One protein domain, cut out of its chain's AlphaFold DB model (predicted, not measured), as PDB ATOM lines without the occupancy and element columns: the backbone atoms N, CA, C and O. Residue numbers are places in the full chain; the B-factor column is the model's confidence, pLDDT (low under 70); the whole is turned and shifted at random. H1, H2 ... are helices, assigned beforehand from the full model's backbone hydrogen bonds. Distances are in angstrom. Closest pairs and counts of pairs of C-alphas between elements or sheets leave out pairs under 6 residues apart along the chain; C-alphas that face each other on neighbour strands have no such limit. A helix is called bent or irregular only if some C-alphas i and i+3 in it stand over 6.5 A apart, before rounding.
ATOM      1  N   GLU A  10       0.403  17.146  38.579       88.19
ATOM      2  CA  GLU A  10      -0.854  16.452  38.301       88.19
ATOM      3  C   GLU A  10      -1.989  16.989  39.180       88.19
ATOM      4  O   GLU A  10      -3.056  17.346  38.669       88.19
ATOM      5  N   ALA A  11      -1.754  17.125  40.488       89.56
ATOM      6  CA  ALA A  11      -2.746  17.674  41.407       89.56
ATOM      7  C   ALA A  11      -3.123  19.121  41.057       89.56
ATOM      8  O   ALA A  11      -4.305  19.480  41.088       89.56
ATOM      9  N   VAL A  12      -2.139  19.951  40.691       89.38
ATOM     10  CA  VAL A  12      -2.383  21.341  40.279       89.38
ATOM     11  C   VAL A  12      -3.175  21.386  38.974       89.38
ATOM     12  O   VAL A  12      -4.216  22.040  38.918       89.38
ATOM     13  N   LEU A  13      -2.752  20.652  37.946       88.94
ATOM     14  CA  LEU A  13      -3.426  20.606  36.647       88.94
ATOM     15  C   LEU A  13      -4.858  20.076  36.764       88.94
ATOM     16  O   LEU A  13      -5.773  20.625  36.149       88.94
ATOM     17  N   LYS A  14      -5.088  19.073  37.617       92.69
ATOM     18  CA  LYS A  14      -6.435  18.593  37.934       92.69
ATOM     19  C   LYS A  14      -7.294  19.702  38.538       92.69
ATOM     20  O   LYS A  14      -8.446  19.867  38.137       92.69
ATOM     21  N   LYS A  15      -6.740  20.497  39.460       93.25
ATOM     22  CA  LYS A  15      -7.465  21.627  40.052       93.25
ATOM     23  C   LYS A  15      -7.783  22.710  39.024       93.25
ATOM     24  O   LYS A  15      -8.901  23.221  39.021       93.25
ATOM     25  N   LEU A  16      -6.852  23.019  38.123       90.12
ATOM     26  CA  LEU A  16      -7.090  23.959  37.025       90.12
ATOM     27  C   LEU A  16      -8.195  23.458  36.083       90.12
ATOM     28  O   LEU A  16      -9.064  24.234  35.689       90.12
ATOM     29  N   ALA A  17      -8.227  22.159  35.781       88.81
ATOM     30  CA  ALA A  17      -9.292  21.554  34.984       88.81
ATOM     31  C   ALA A  17     -10.661  21.604  35.689       88.81
ATOM     32  O   ALA A  17     -11.681  21.840  35.042       88.81
ATOM     33  N   GLU A  18     -10.709  21.416  37.011       92.62
ATOM     34  CA  GLU A  18     -11.932  21.617  37.800       92.62
ATOM     35  C   GLU A  18     -12.406  23.072  37.755       92.62
ATOM     36  O   GLU A  18     -13.589  23.318  37.530       92.62
ATOM     37  N   MET A  19     -11.491  24.032  37.921       90.81
ATOM     38  CA  MET A  19     -11.815  25.458  37.834       90.81
ATOM     39  C   MET A  19     -12.369  25.820  36.458       90.81
ATOM     40  O   MET A  19     -13.366  26.536  36.381       90.81
ATOM     41  N   ARG A  20     -11.799  25.263  35.383       89.94
ATOM     42  CA  ARG A  20     -12.252  25.508  34.008       89.94
ATOM     43  C   ARG A  20     -13.739  25.194  33.815       89.94
ATOM     44  O   ARG A  20     -14.448  25.964  33.181       89.94
ATOM     45  N   LYS A  21     -14.240  24.126  34.442       89.81
ATOM     46  CA  LYS A  21     -15.661  23.726  34.377       89.81
ATOM     47  C   LYS A  21     -16.619  24.709  35.052       89.81
ATOM     48  O   LYS A  21     -17.817  24.643  34.809       89.81
ATOM     49  N   SER A  22     -16.111  25.569  35.933       91.31
ATOM     50  CA  SER A  22     -16.912  26.567  36.649       91.31
ATOM     51  C   SER A  22     -16.969  27.925  35.946       91.31
ATOM     52  O   SER A  22     -17.706  28.801  36.393       91.31
ATOM     53  N   ILE A  23     -16.204  28.109  34.864       89.56
ATOM     54  CA  ILE A  23     -16.165  29.365  34.115       89.56
ATOM     55  C   ILE A  23     -17.374  29.413  33.167       89.56
ATOM     56  O   ILE A  23     -17.518  28.524  32.328       89.56
ATOM     57  N   PRO A  24     -18.246  30.431  33.264       88.38
ATOM     58  CA  PRO A  24     -19.330  30.622  32.305       88.38
ATOM     59  C   PRO A  24     -18.792  30.927  30.904       88.38
ATOM     60  O   PRO A  24     -17.802  31.644  30.781       88.38
ATOM     61  N   TYR A  25     -19.481  30.459  29.861       88.00
ATOM     62  CA  TYR A  25     -19.141  30.711  28.452       88.00
ATOM     63  C   TYR A  25     -17.789  30.143  28.002       88.00
ATOM     64  O   TYR A  25     -17.258  30.534  26.961       88.00
ATOM     65  N   ILE A  26     -17.223  29.215  28.772       84.75
ATOM     66  CA  ILE A  26     -15.938  28.582  28.471       84.75
ATOM     67  C   ILE A  26     -15.991  27.756  27.184       84.75
ATOM     68  O   ILE A  26     -15.005  27.645  26.469       84.75
ATOM     69  N   GLU A  27     -17.165  27.231  26.838       83.81
ATOM     70  CA  GLU A  27     -17.450  26.545  25.580       83.81
ATOM     71  C   GLU A  27     -17.329  27.452  24.347       83.81
ATOM     72  O   GLU A  27     -17.171  26.959  23.232       83.81
ATOM     73  N   HIS A  28     -17.384  28.772  24.549       79.69
ATOM     74  CA  HIS A  28     -17.201  29.786  23.515       79.69
ATOM     75  C   HIS A  28     -15.800  30.395  23.520       79.69
ATOM     76  O   HIS A  28     -15.491  31.211  22.646       79.69
ATOM     77  N   ALA A  29     -14.946  30.012  24.475       71.75
ATOM     78  CA  ALA A  29     -13.547  30.385  24.426       71.75
ATOM     79  C   ALA A  29     -12.950  29.794  23.146       71.75
ATOM     80  O   ALA A  29     -12.937  28.577  22.946       71.75
ATOM     81  N   GLN A  30     -12.497  30.662  22.236       62.22
ATOM     82  CA  GLN A  30     -11.784  30.177  21.068       62.22
ATOM     83  C   GLN A  30     -10.507  29.500  21.561       62.22
ATOM     84  O   GLN A  30      -9.769  30.111  22.342       62.22
ATOM     85  N   PRO A  31     -10.204  28.272  21.113       53.44
ATOM     86  CA  PRO A  31      -8.884  27.732  21.331       53.44
ATOM     87  C   PRO A  31      -7.925  28.677  20.611       53.44
ATOM     88  O   PRO A  31      -7.877  28.696  19.381       53.44
ATOM     89  N   ARG A  32      -7.162  29.480  21.361       54.66
ATOM     90  CA  ARG A  32      -5.925  30.019  20.804       54.66
ATOM     91  C   ARG A  32      -5.145  28.788  20.374       54.66
ATOM     92  O   ARG A  32      -4.811  27.950  21.214       54.66
ATOM     93  N   SER A  33      -4.955  28.629  19.063       46.66
ATOM     94  CA  SER A  33      -3.996  27.684  18.502       46.66
ATOM     95  C   SER A  33      -2.758  27.783  19.374       46.66
ATOM     96  O   SER A  33      -2.226  28.880  19.531       46.66
ATOM     97  N   GLY A  34      -2.399  26.683  20.035       45.94
ATOM     98  CA  GLY A  34      -1.470  26.668  21.165       45.94
ATOM     99  C   GLY A  34      -0.043  27.117  20.849       45.94
ATOM    100  O   GLY A  34       0.832  26.853  21.654       45.94
ATOM    101  N   ASP A  35       0.194  27.763  19.712       47.59
ATOM    102  CA  ASP A  35       1.485  28.205  19.210       47.59
ATOM    103  C   ASP A  35       2.073  29.363  20.019       47.59
ATOM    104  O   ASP A  35       3.236  29.289  20.387       47.59
ATOM    105  N   GLU A  36       1.312  30.398  20.390       46.94
ATOM    106  CA  GLU A  36       1.936  31.578  21.025       46.94
ATOM    107  C   GLU A  36       2.456  31.303  22.449       46.94
ATOM    108  O   GLU A  36       3.489  31.840  22.841       46.94
ATOM    109  N   GLY A  37       1.778  30.434  23.209       47.69
ATOM    110  CA  GLY A  37       2.223  30.004  24.543       47.69
ATOM    111  C   GLY A  37       3.192  28.817  24.512       47.69
ATOM    112  O   GLY A  37       4.153  28.788  25.278       47.69
ATOM    113  N   ARG A  38       3.005  27.847  23.597       49.50
ATOM    114  CA  ARG A  38       3.950  26.721  23.461       49.50
ATOM    115  C   ARG A  38       5.298  27.158  22.907       49.50
ATOM    116  O   ARG A  38       6.299  26.657  23.399       49.50
ATOM    117  N   MET A  39       5.351  28.110  21.970       49.03
ATOM    118  CA  MET A  39       6.628  28.584  21.419       49.03
ATOM    119  C   MET A  39       7.543  29.199  22.489       49.03
ATOM    120  O   MET A  39       8.757  29.096  22.368       49.03
ATOM    121  N   MET A  40       6.994  29.798  23.554       53.25
ATOM    122  CA  MET A  40       7.787  30.359  24.662       53.25
ATOM    123  C   MET A  40       8.353  29.292  25.616       53.25
ATOM    124  O   MET A  40       9.361  29.538  26.277       53.25
ATOM    125  N   LEU A  41       7.724  28.116  25.698       55.38
ATOM    126  CA  LEU A  41       8.122  27.028  26.600       55.38
ATOM    127  C   LEU A  41       8.921  25.921  25.889       55.38
ATOM    128  O   LEU A  41       9.718  25.255  26.545       55.38
ATOM    129  N   ASP A  42       8.762  25.748  24.572       55.50
ATOM    130  CA  ASP A  42       9.495  24.743  23.781       55.50
ATOM    131  C   ASP A  42      11.009  25.031  23.692       55.50
ATOM    132  O   ASP A  42      11.807  24.096  23.613       55.50
ATOM    133  N   ASP A  43      11.429  26.299  23.790       58.06
ATOM    134  CA  ASP A  43      12.853  26.679  23.849       58.06
ATOM    135  C   ASP A  43      13.506  26.365  25.213       58.06
ATOM    136  O   ASP A  43      14.735  26.352  25.349       58.06
ATOM    137  N   LEU A  44      12.701  26.073  26.239       63.53
ATOM    138  CA  LEU A  44      13.152  25.713  27.581       63.53
ATOM    139  C   LEU A  44      13.106  24.194  27.755       63.53
ATOM    140  O   LEU A  44      12.291  23.668  28.508       63.53
ATOM    141  N   ALA A  45      14.008  23.478  27.081       67.81
ATOM    142  CA  ALA A  45      14.181  22.046  27.315       67.81
ATOM    143  C   ALA A  45      14.488  21.799  28.812       67.81
ATOM    144  O   ALA A  45      15.555  22.221  29.286       67.81
ATOM    145  N   PRO A  46      13.586  21.145  29.573       70.56
ATOM    146  CA  PRO A  46      13.774  20.955  31.002       70.56
ATOM    147  C   PRO A  46      14.987  20.066  31.243       70.56
ATOM    148  O   PRO A  46      15.149  19.013  30.623       70.56
ATOM    149  N   ARG A  47      15.850  20.487  32.162       77.31
ATOM    150  CA  ARG A  47      17.056  19.751  32.554       77.31
ATOM    151  C   ARG A  47      16.792  18.830  33.739       77.31
ATOM    152  O   ARG A  47      17.607  17.953  34.019       77.31
ATOM    153  N   THR A  48      15.669  19.024  34.434       83.06
ATOM    154  CA  THR A  48      15.251  18.224  35.592       83.06
ATOM    155  C   THR A  48      13.753  17.906  35.563       83.06
ATOM    156  O   THR A  48      12.966  18.608  34.928       83.06
ATOM    157  N   GLU A  49      13.344  16.857  36.285       80.88
ATOM    158  CA  GLU A  49      11.920  16.537  36.494       80.88
ATOM    159  C   GLU A  49      11.164  17.679  37.192       80.88
ATOM    160  O   GLU A  49      10.024  17.961  36.845       80.88
ATOM    161  N   GLU A  50      11.808  18.358  38.149       82.56
ATOM    162  CA  GLU A  50      11.224  19.498  38.871       82.56
ATOM    163  C   GLU A  50      10.947  20.664  37.905       82.56
ATOM    164  O   GLU A  50       9.865  21.246  37.926       82.56
ATOM    165  N   GLU A  51      11.881  20.968  36.997       81.88
ATOM    166  CA  GLU A  51      11.671  21.969  35.942       81.88
ATOM    167  C   GLU A  51      10.519  21.582  35.008       81.88
ATOM    168  O   GLU A  51       9.690  22.430  34.688       81.88
ATOM    169  N   PHE A  52      10.413  20.308  34.620       83.56
ATOM    170  CA  PHE A  52       9.293  19.829  33.807       83.56
ATOM    171  C   PHE A  52       7.940  20.024  34.512       83.56
ATOM    172  O   PHE A  52       6.993  20.518  33.898       83.56
ATOM    173  N   GLU A  53       7.846  19.695  35.805       84.75
ATOM    174  CA  GLU A  53       6.631  19.895  36.608       84.75
ATOM    175  C   GLU A  53       6.224  21.376  36.672       84.75
ATOM    176  O   GLU A  53       5.051  21.708  36.483       84.75
ATOM    177  N   TYR A  54       7.183  22.283  36.882       85.44
ATOM    178  CA  TYR A  54       6.917  23.722  36.894       85.44
ATOM    179  C   TYR A  54       6.477  24.258  35.527       85.44
ATOM    180  O   TYR A  54       5.525  25.041  35.469       85.44
ATOM    181  N   LEU A  55       7.119  23.828  34.435       86.50
ATOM    182  CA  LEU A  55       6.741  24.229  33.074       86.50
ATOM    183  C   LEU A  55       5.329  23.740  32.725       86.50
ATOM    184  O   LEU A  55       4.539  24.491  32.154       86.50
ATOM    185  N   ALA A  56       4.969  22.517  33.128       86.19
ATOM    186  CA  ALA A  56       3.626  21.982  32.926       86.19
ATOM    187  C   ALA A  56       2.559  22.801  33.676       86.19
ATOM    188  O   ALA A  56       1.507  23.111  33.114       86.19
ATOM    189  N   ILE A  57       2.834  23.198  34.924       88.06
ATOM    190  CA  ILE A  57       1.939  24.072  35.696       88.06
ATOM    191  C   ILE A  57       1.810  25.447  35.036       88.06
ATOM    192  O   ILE A  57       0.692  25.952  34.919       88.06
ATOM    193  N   ALA A  58       2.924  26.045  34.603       87.06
ATOM    194  CA  ALA A  58       2.925  27.341  33.929       87.06
ATOM    195  C   ALA A  58       2.061  27.306  32.660       87.06
ATOM    196  O   ALA A  58       1.135  28.107  32.534       87.06
ATOM    197  N   ALA A  59       2.256  26.298  31.803       83.88
ATOM    198  CA  ALA A  59       1.435  26.084  30.612       83.88
ATOM    199  C   ALA A  59      -0.060  25.923  30.951       83.88
ATOM    200  O   ALA A  59      -0.932  26.474  30.274       83.88
ATOM    201  N   GLY A  60      -0.378  25.179  32.017       86.38
ATOM    202  CA  GLY A  60      -1.753  25.000  32.484       86.38
ATOM    203  C   GLY A  60      -2.407  26.306  32.949       86.38
ATOM    204  O   GLY A  60      -3.577  26.553  32.642       86.38
ATOM    205  N   LEU A  61      -1.658  27.150  33.667       87.94
ATOM    206  CA  LEU A  61      -2.115  28.460  34.138       87.94
ATOM    207  C   LEU A  61      -2.315  29.443  32.984       87.94
ATOM    208  O   LEU A  61      -3.354  30.099  32.930       87.94
ATOM    209  N   GLU A  62      -1.367  29.518  32.053       87.50
ATOM    210  CA  GLU A  62      -1.472  30.357  30.854       87.50
ATOM    211  C   GLU A  62      -2.679  29.961  30.007       87.50
ATOM    212  O   GLU A  62      -3.471  30.815  29.604       87.50
ATOM    213  N   SER A  63      -2.881  28.656  29.811       86.56
ATOM    214  CA  SER A  63      -4.051  28.152  29.101       86.56
ATOM    215  C   SER A  63      -5.354  28.530  29.809       86.56
ATOM    216  O   SER A  63      -6.292  28.969  29.151       86.56
ATOM    217  N   LEU A  64      -5.431  28.407  31.141       88.19
ATOM    218  CA  LEU A  64      -6.623  28.818  31.888       88.19
ATOM    219  C   LEU A  64      -6.859  30.336  31.815       88.19
ATOM    220  O   LEU A  64      -8.004  30.771  31.711       88.19
ATOM    221  N   ALA A  65      -5.803  31.148  31.865       88.69
ATOM    222  CA  ALA A  65      -5.912  32.600  31.756       88.69
ATOM    223  C   ALA A  65      -6.432  33.032  30.375       88.69
ATOM    224  O   ALA A  65      -7.293  33.910  30.289       88.69
ATOM    225  N   ALA A  66      -5.955  32.387  29.306       86.62
ATOM    226  CA  ALA A  66      -6.442  32.622  27.950       86.62
ATOM    227  C   ALA A  66      -7.935  32.283  27.823       86.62
ATOM    228  O   ALA A  66      -8.720  33.110  27.360       86.62
ATOM    229  N   ASP A  67      -8.326  31.112  28.321       86.94
ATOM    230  CA  ASP A  67      -9.711  30.653  28.399       86.94
ATOM    231  C   ASP A  67     -10.630  31.664  29.116       86.94
ATOM    232  O   ASP A  67     -11.687  32.032  28.600       86.94
ATOM    233  N   VAL A  68     -10.209  32.158  30.289       89.12
ATOM    234  CA  VAL A  68     -10.943  33.184  31.053       89.12
ATOM    235  C   VAL A  68     -11.081  34.475  30.247       89.12
ATOM    236  O   VAL A  68     -12.169  35.047  30.197       89.12
ATOM    237  N   SER A  69     -10.004  34.940  29.605       89.00
ATOM    238  CA  SER A  69     -10.031  36.162  28.793       89.00
ATOM    239  C   SER A  69     -11.039  36.049  27.651       89.00
ATOM    240  O   SER A  69     -11.858  36.946  27.463       89.00
ATOM    241  N   SER A  70     -11.038  34.928  26.927       88.56
ATOM    242  CA  SER A  70     -11.976  34.703  25.825       88.56
ATOM    243  C   SER A  70     -13.424  34.587  26.302       88.56
ATOM    244  O   SER A  70     -14.319  35.150  25.671       88.56
ATOM    245  N   ALA A  71     -13.671  33.932  27.439       89.94
ATOM    246  CA  ALA A  71     -15.004  33.880  28.038       89.94
ATOM    247  C   ALA A  71     -15.519  35.280  28.431       89.94
ATOM    248  O   ALA A  71     -16.686  35.607  28.200       89.94
ATOM    249  N   ILE A  72     -14.646  36.138  28.976       90.50
ATOM    250  CA  ILE A  72     -14.974  37.534  29.304       90.50
ATOM    251  C   ILE A  72     -15.289  38.334  28.038       90.50
ATOM    252  O   ILE A  72     -16.279  39.068  28.009       90.50
ATOM    253  N   GLU A  73     -14.473  38.206  26.993       90.88
ATOM    254  CA  GLU A  73     -14.693  38.889  25.716       90.88
ATOM    255  C   GLU A  73     -16.025  38.484  25.085       90.88
ATOM    256  O   GLU A  73     -16.797  39.352  24.671       90.88
ATOM    257  N   TYR A  74     -16.341  37.187  25.093       90.12
ATOM    258  CA  TYR A  74     -17.622  36.675  24.619       90.12
ATOM    259  C   TYR A  74     -18.798  37.237  25.426       90.12
ATOM    260  O   TYR A  74     -19.754  37.767  24.855       90.12
ATOM    261  N   ALA A  75     -18.718  37.192  26.758       91.38
ATOM    262  CA  ALA A  75     -19.757  37.734  27.629       91.38
ATOM    263  C   ALA A  75     -19.963  39.242  27.405       91.38
ATOM    264  O   ALA A  75     -21.098  39.721  27.355       91.38
ATOM    265  N   ARG A  76     -18.873  39.996  27.221       91.19
ATOM    266  CA  ARG A  76     -18.920  41.428  26.906       91.19
ATOM    267  C   ARG A  76     -19.563  41.686  25.545       91.19
ATOM    268  O   ARG A  76     -20.354  42.624  25.435       91.19
ATOM    269  N   ALA A  77     -19.240  40.889  24.530       90.38
ATOM    270  CA  ALA A  77     -19.839  41.006  23.204       90.38
ATOM    271  C   ALA A  77     -21.359  40.789  23.269       90.38
ATOM    272  O   ALA A  77     -22.110  41.657  22.835       90.38
ATOM    273  N   GLN A  78     -21.801  39.718  23.934       92.88
ATOM    274  CA  GLN A  78     -23.218  39.406  24.161       92.88
ATOM    275  C   GLN A  78     -23.958  40.515  24.923       92.88
ATOM    276  O   GLN A  78     -25.070  40.907  24.570       92.88
ATOM    277  N   ALA A  79     -23.347  41.052  25.982       92.12
ATOM    278  CA  ALA A  79     -23.934  42.155  26.739       92.12
ATOM    279  C   ALA A  79     -24.041  43.435  25.894       92.12
ATOM    280  O   ALA A  79     -25.040  44.149  25.976       92.12
ATOM    281  N   THR A  80     -23.028  43.710  25.070       92.56
ATOM    282  CA  THR A  80     -23.012  44.872  24.175       92.56
ATOM    283  C   THR A  80     -24.077  44.742  23.092       92.56
ATOM    284  O   THR A  80     -24.801  45.699  22.848       92.56
ATOM    285  N   GLU A  81     -24.219  43.563  22.486       92.81
ATOM    286  CA  GLU A  81     -25.253  43.273  21.490       92.81
ATOM    287  C   GLU A  81     -26.654  43.541  22.049       92.81
ATOM    288  O   GLU A  81     -27.384  44.369  21.508       92.81
ATOM    289  N   LYS A  82     -26.981  42.969  23.213       94.12
ATOM    290  CA  LYS A  82     -28.270  43.207  23.885       94.12
ATOM    291  C   LYS A  82     -28.489  44.674  24.251       94.12
ATOM    292  O   LYS A  82     -29.592  45.195  24.112       94.12
ATOM    293  N   ALA A  83     -27.452  45.366  24.722       94.31
ATOM    294  CA  ALA A  83     -27.554  46.791  25.026       94.31
ATOM    295  C   ALA A  83     -27.845  47.623  23.766       94.31
ATOM    296  O   ALA A  83     -28.634  48.567  23.823       94.31
ATOM    297  N   LEU A  84     -27.250  47.258  22.626       95.25
ATOM    298  CA  LEU A  84     -27.526  47.891  21.341       95.25
ATOM    299  C   LEU A  84     -28.951  47.596  20.855       95.25
ATOM    300  O   LEU A  84     -29.615  48.509  20.374       95.25
ATOM    301  N   GLU A  85     -29.466  46.379  21.033       95.81
ATOM    302  CA  GLU A  85     -30.869  46.053  20.730       95.81
ATOM    303  C   GLU A  85     -31.851  46.929  21.519       95.81
ATOM    304  O   GLU A  85     -32.788  47.495  20.944       95.81
ATOM    305  N   VAL A  86     -31.612  47.090  22.827       95.75
ATOM    306  CA  VAL A  86     -32.410  47.979  23.686       95.75
ATOM    307  C   VAL A  86     -32.312  49.420  23.199       95.75
ATOM    308  O   VAL A  86     -33.337  50.085  23.068       95.75
ATOM    309  N   TYR A  87     -31.103  49.889  22.883       96.75
ATOM    310  CA  TYR A  87     -30.886  51.225  22.336       96.75
ATOM    311  C   TYR A  87     -31.693  51.454  21.053       96.75
ATOM    312  O   TYR A  87     -32.425  52.438  20.974       96.75
ATOM    313  N   TYR A  88     -31.604  50.556  20.068       97.00
ATOM    314  CA  TYR A  88     -32.308  50.726  18.796       97.00
ATOM    315  C   TYR A  88     -33.824  50.691  18.982       97.00
ATOM    316  O   TYR A  88     -34.539  51.460  18.347       97.00
ATOM    317  N   THR A  89     -34.317  49.833  19.876       96.25
ATOM    318  CA  THR A  89     -35.748  49.763  20.192       96.25
ATOM    319  C   THR A  89     -36.223  51.055  20.858       96.25
ATOM    320  O   THR A  89     -37.239  51.621  20.461       96.25
ATOM    321  N   ALA A  90     -35.469  51.565  21.835       96.12
ATOM    322  CA  ALA A  90     -35.780  52.827  22.497       96.12
ATOM    323  C   ALA A  90     -35.704  54.017  21.526       96.12
ATOM    324  O   ALA A  90     -36.554  54.899  21.574       96.12
ATOM    325  N   GLU A  91     -34.724  54.029  20.621       96.31
ATOM    326  CA  GLU A  91     -34.584  55.050  19.580       96.31
ATOM    327  C   GLU A  91     -35.756  55.033  18.591       96.31
ATOM    328  O   GLU A  91     -36.228  56.096  18.190       96.31
ATOM    329  N   GLU A  92     -36.235  53.852  18.195       95.75
ATOM    330  CA  GLU A  92     -37.414  53.702  17.337       95.75
ATOM    331  C   GLU A  92     -38.682  54.206  18.040       95.75
ATOM    332  O   GLU A  92     -39.427  54.989  17.448       95.75
ATOM    333  N   LEU A  93     -38.893  53.827  19.307       95.81
ATOM    334  CA  LEU A  93     -40.043  54.262  20.106       95.81
ATOM    335  C   LEU A  93     -40.033  55.768  20.368       95.81
ATOM    336  O   LEU A  93     -41.064  56.411  20.215       95.81
ATOM    337  N   ALA A  94     -38.875  56.352  20.680       95.94
ATOM    338  CA  ALA A  94     -38.724  57.781  20.962       95.94
ATOM    339  C   ALA A  94     -39.107  58.704  19.786       95.94
ATOM    340  O   ALA A  94     -39.201  59.918  19.962       95.94
ATOM    341  N   ARG A  95     -39.303  58.157  18.575       94.12
ATOM    342  CA  ARG A  95     -39.825  58.906  17.419       94.12
ATOM    343  C   ARG A  95     -41.320  59.191  17.536       94.12
ATOM    344  O   ARG A  95     -41.791  60.141  16.915       94.12
ATOM    345  N   ASP A  96     -42.052  58.379  18.293       96.56
ATOM    346  CA  ASP A  96     -43.443  58.644  18.638       96.56
ATOM    347  C   ASP A  96     -43.491  59.702  19.757       96.56
ATOM    348  O   ASP A  96     -42.889  59.495  20.816       96.56
ATOM    349  N   PRO A  97     -44.212  60.826  19.577       94.81
ATOM    350  CA  PRO A  97     -44.409  61.814  20.636       94.81
ATOM    351  C   PRO A  97     -44.956  61.232  21.948       94.81
ATOM    352  O   PRO A  97     -44.695  61.800  23.008       94.81
ATOM    353  N   ALA A  98     -45.683  60.107  21.901       97.12
ATOM    354  CA  ALA A  98     -46.176  59.401  23.085       97.12
ATOM    355  C   ALA A  98     -45.058  58.797  23.958       97.12
ATOM    356  O   ALA A  98     -45.298  58.504  25.128       97.12
ATOM    357  N   HIS A  99     -43.853  58.638  23.406       96.25
ATOM    358  CA  HIS A  99     -42.674  58.071  24.067       96.25
ATOM    359  C   HIS A  99     -41.484  59.045  24.086       96.25
ATOM    360  O   HIS A  99     -40.320  58.639  24.151       96.25
ATOM    361  N   ALA A 100     -41.750  60.354  24.015       95.75
ATOM    362  CA  ALA A 100     -40.708  61.383  24.042       95.75
ATOM    363  C   ALA A 100     -39.865  61.366  25.339       95.75
ATOM    364  O   ALA A 100     -38.742  61.874  25.359       95.75
ATOM    365  N   ASP A 101     -40.370  60.746  26.408       97.06
ATOM    366  CA  ASP A 101     -39.655  60.500  27.662       97.06
ATOM    367  C   ASP A 101     -38.436  59.574  27.501       97.06
ATOM    368  O   ASP A 101     -37.523  59.621  28.324       97.06
ATOM    369  N   LEU A 102     -38.361  58.793  26.418       96.62
ATOM    370  CA  LEU A 102     -37.213  57.937  26.113       96.62
ATOM    371  C   LEU A 102     -36.021  58.705  25.520       96.62
ATOM    372  O   LEU A 102     -34.890  58.215  25.581       96.62
ATOM    373  N   ILE A 103     -36.227  59.914  24.981       96.62
ATOM    374  CA  ILE A 103     -35.175  60.697  24.307       96.62
ATOM    375  C   ILE A 103     -33.942  60.917  25.209       96.62
ATOM    376  O   ILE A 103     -32.828  60.634  24.755       96.62
ATOM    377  N   PRO A 104     -34.076  61.349  26.484       97.81
ATOM    378  CA  PRO A 104     -32.925  61.515  27.371       97.81
ATOM    379  C   PRO A 104     -32.151  60.213  27.613       97.81
ATOM    380  O   PRO A 104     -30.929  60.244  27.764       97.81
ATOM    381  N   HIS A 105     -32.835  59.064  27.627       96.75
ATOM    382  CA  HIS A 105     -32.204  57.758  27.813       96.75
ATOM    383  C   HIS A 105     -31.409  57.335  26.572       96.75
ATOM    384  O   HIS A 105     -30.261  56.909  26.700       96.75
ATOM    385  N   VAL A 106     -31.965  57.535  25.374       96.56
ATOM    386  CA  VAL A 106     -31.275  57.291  24.093       96.56
ATOM    387  C   VAL A 106     -30.015  58.159  23.981       96.56
ATOM    388  O   VAL A 106     -28.936  57.660  23.656       96.56
ATOM    389  N   GLU A 107     -30.115  59.446  24.323       96.75
ATOM    390  CA  GLU A 107     -28.983  60.383  24.391       96.75
ATOM    391  C   GLU A 107     -27.902  59.928  25.385       96.75
ATOM    392  O   GLU A 107     -26.707  59.961  25.074       96.75
ATOM    393  N   ALA A 108     -28.306  59.490  26.581       97.31
ATOM    394  CA  ALA A 108     -27.383  58.997  27.598       97.31
ATOM    395  C   ALA A 108     -26.634  57.744  27.122       97.31
ATOM    396  O   ALA A 108     -25.420  57.650  27.310       97.31
ATOM    397  N   MET A 109     -27.327  56.820  26.452       95.88
ATOM    398  CA  MET A 109     -26.714  55.625  25.872       95.88
ATOM    399  C   MET A 109     -25.722  55.973  24.754       95.88
ATOM    400  O   MET A 109     -24.614  55.436  24.759       95.88
ATOM    401  N   ARG A 110     -26.052  56.914  23.851       96.06
ATOM    402  CA  ARG A 110     -25.111  57.399  22.818       96.06
ATOM    403  C   ARG A 110     -23.831  57.948  23.432       96.06
ATOM    404  O   ARG A 110     -22.743  57.533  23.042       96.06
ATOM    405  N   LYS A 111     -23.964  58.838  24.421       97.25
ATOM    406  CA  LYS A 111     -22.820  59.463  25.105       97.25
ATOM    407  C   LYS A 111     -21.966  58.438  25.842       97.25
ATOM    408  O   LYS A 111     -20.743  58.521  25.791       97.25
ATOM    409  N   ALA A 112     -22.593  57.471  26.514       95.88
ATOM    410  CA  ALA A 112     -21.874  56.401  27.198       95.88
ATOM    411  C   ALA A 112     -21.083  55.535  26.208       95.88
ATOM    412  O   ALA A 112     -19.896  55.298  26.418       95.88
ATOM    413  N   TYR A 113     -21.706  55.130  25.100       95.12
ATOM    414  CA  TYR A 113     -21.036  54.338  24.074       95.12
ATOM    415  C   TYR A 113     -19.873  55.101  23.427       95.12
ATOM    416  O   TYR A 113     -18.781  54.559  23.291       95.12
ATOM    417  N   GLU A 114     -20.073  56.370  23.067       96.12
ATOM    418  CA  GLU A 114     -19.023  57.187  22.454       96.12
ATOM    419  C   GLU A 114     -17.849  57.429  23.407       96.12
ATOM    420  O   GLU A 114     -16.696  57.349  22.988       96.12
ATOM    421  N   ARG A 115     -18.115  57.635  24.701       96.69
ATOM    422  CA  ARG A 115     -17.070  57.721  25.731       96.69
ATOM    423  C   ARG A 115     -16.260  56.426  25.830       96.69
ATOM    424  O   ARG A 115     -15.040  56.490  25.941       96.69
ATOM    425  N   ASP A 116     -16.927  55.274  25.810       93.31
ATOM    426  CA  ASP A 116     -16.285  53.982  26.078       93.31
ATOM    427  C   ASP A 116     -15.579  53.401  24.836       93.31
ATOM    428  O   ASP A 116     -14.582  52.691  24.966       93.31
ATOM    429  N   TYR A 117     -16.065  53.712  23.627       92.38
ATOM    430  CA  TYR A 117     -15.563  53.163  22.358       92.38
ATOM    431  C   TYR A 117     -14.916  54.200  21.427       92.38
ATOM    432  O   TYR A 117     -14.379  53.822  20.384       92.38
ATOM    433  N   GLY A 118     -14.969  55.492  21.766       95.88
ATOM    434  CA  GLY A 118     -14.376  56.588  20.989       95.88
ATOM    435  C   GLY A 118     -15.034  56.842  19.629       95.88
ATOM    436  O   GLY A 118     -14.459  57.529  18.786       95.88
TER     437      GLY A 118
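AT A GLANCE: This is residues 10 to 118 of the 127 residues of an uncharacterized protein of Acidobacteria bacterium (UniProt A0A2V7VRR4). One long helix, H3, makes the axis of a rod; two short helices, H1 and H2, pack on different sides of its first half, and H4 folds back from its far end as the second arm of a narrow V. The printed part has 109 residues with four named helices, H1, H2, H3 and H4 along the chain, and no named strand: all helix. It is extended, with a radius of gyration of the C-alphas of 22.5 A and spans of 75 by 28 by 18 A.

HOW THE PARTS SIT: Start at H1, residues 10 to 20, which touches residues 57 to 64 of H3, residues 49 to 93, the hub. Their closest C-alphas are those of Leu 13 and Gly 60, 6.3 A apart, and they run the same way at a shallow tilt of 2 degrees. Next find H2, residues 35 to 42, apart from H1; it forms a helical hairpin with H3, opposite ways at a shallow tilt of 14 degrees, with the C-alphas of Leu 41 and Leu 55 closest at 7.2 A. H4, residues 97 to 117, forms another hairpin with H3, touching its residues 87 to 93 alone, opposite ways at a shallow tilt of 28 degrees; the closest C-alphas, of Glu 91 and Val 106, are 6.0 A apart. H4 is apart from H1 and H2. Every O i to N i+4 pair is within hydrogen-bond range in H1 and H3, against 2 of 4 in H2 and 12 of 17 in H4.

IN THESE COORDINATES: Find C-alpha 10 at (-0.854, 16.452, 38.301); from there H1 runs 15.2 A to C-alpha 20. H2 spans 9.9 A. H3 runs 66.3 A from C-alpha 49 at (11.920, 16.537, 36.494). H4 runs 30.2 A to C-alpha 117 at (-15.563, 53.163, 22.358); it has a kink of 34 degrees near residue 104 and is irregular, with C-alphas 98 and 101 8.0 A apart.

THE WHOLE: The C-alphas farthest apart, of Arg 47 and Pro 97, are 75.4 A apart. The printed part has no cut. The link from H1 to H2, residues 21 to 34, is long. Look for pLDDT under 70 at residues 30 to 45.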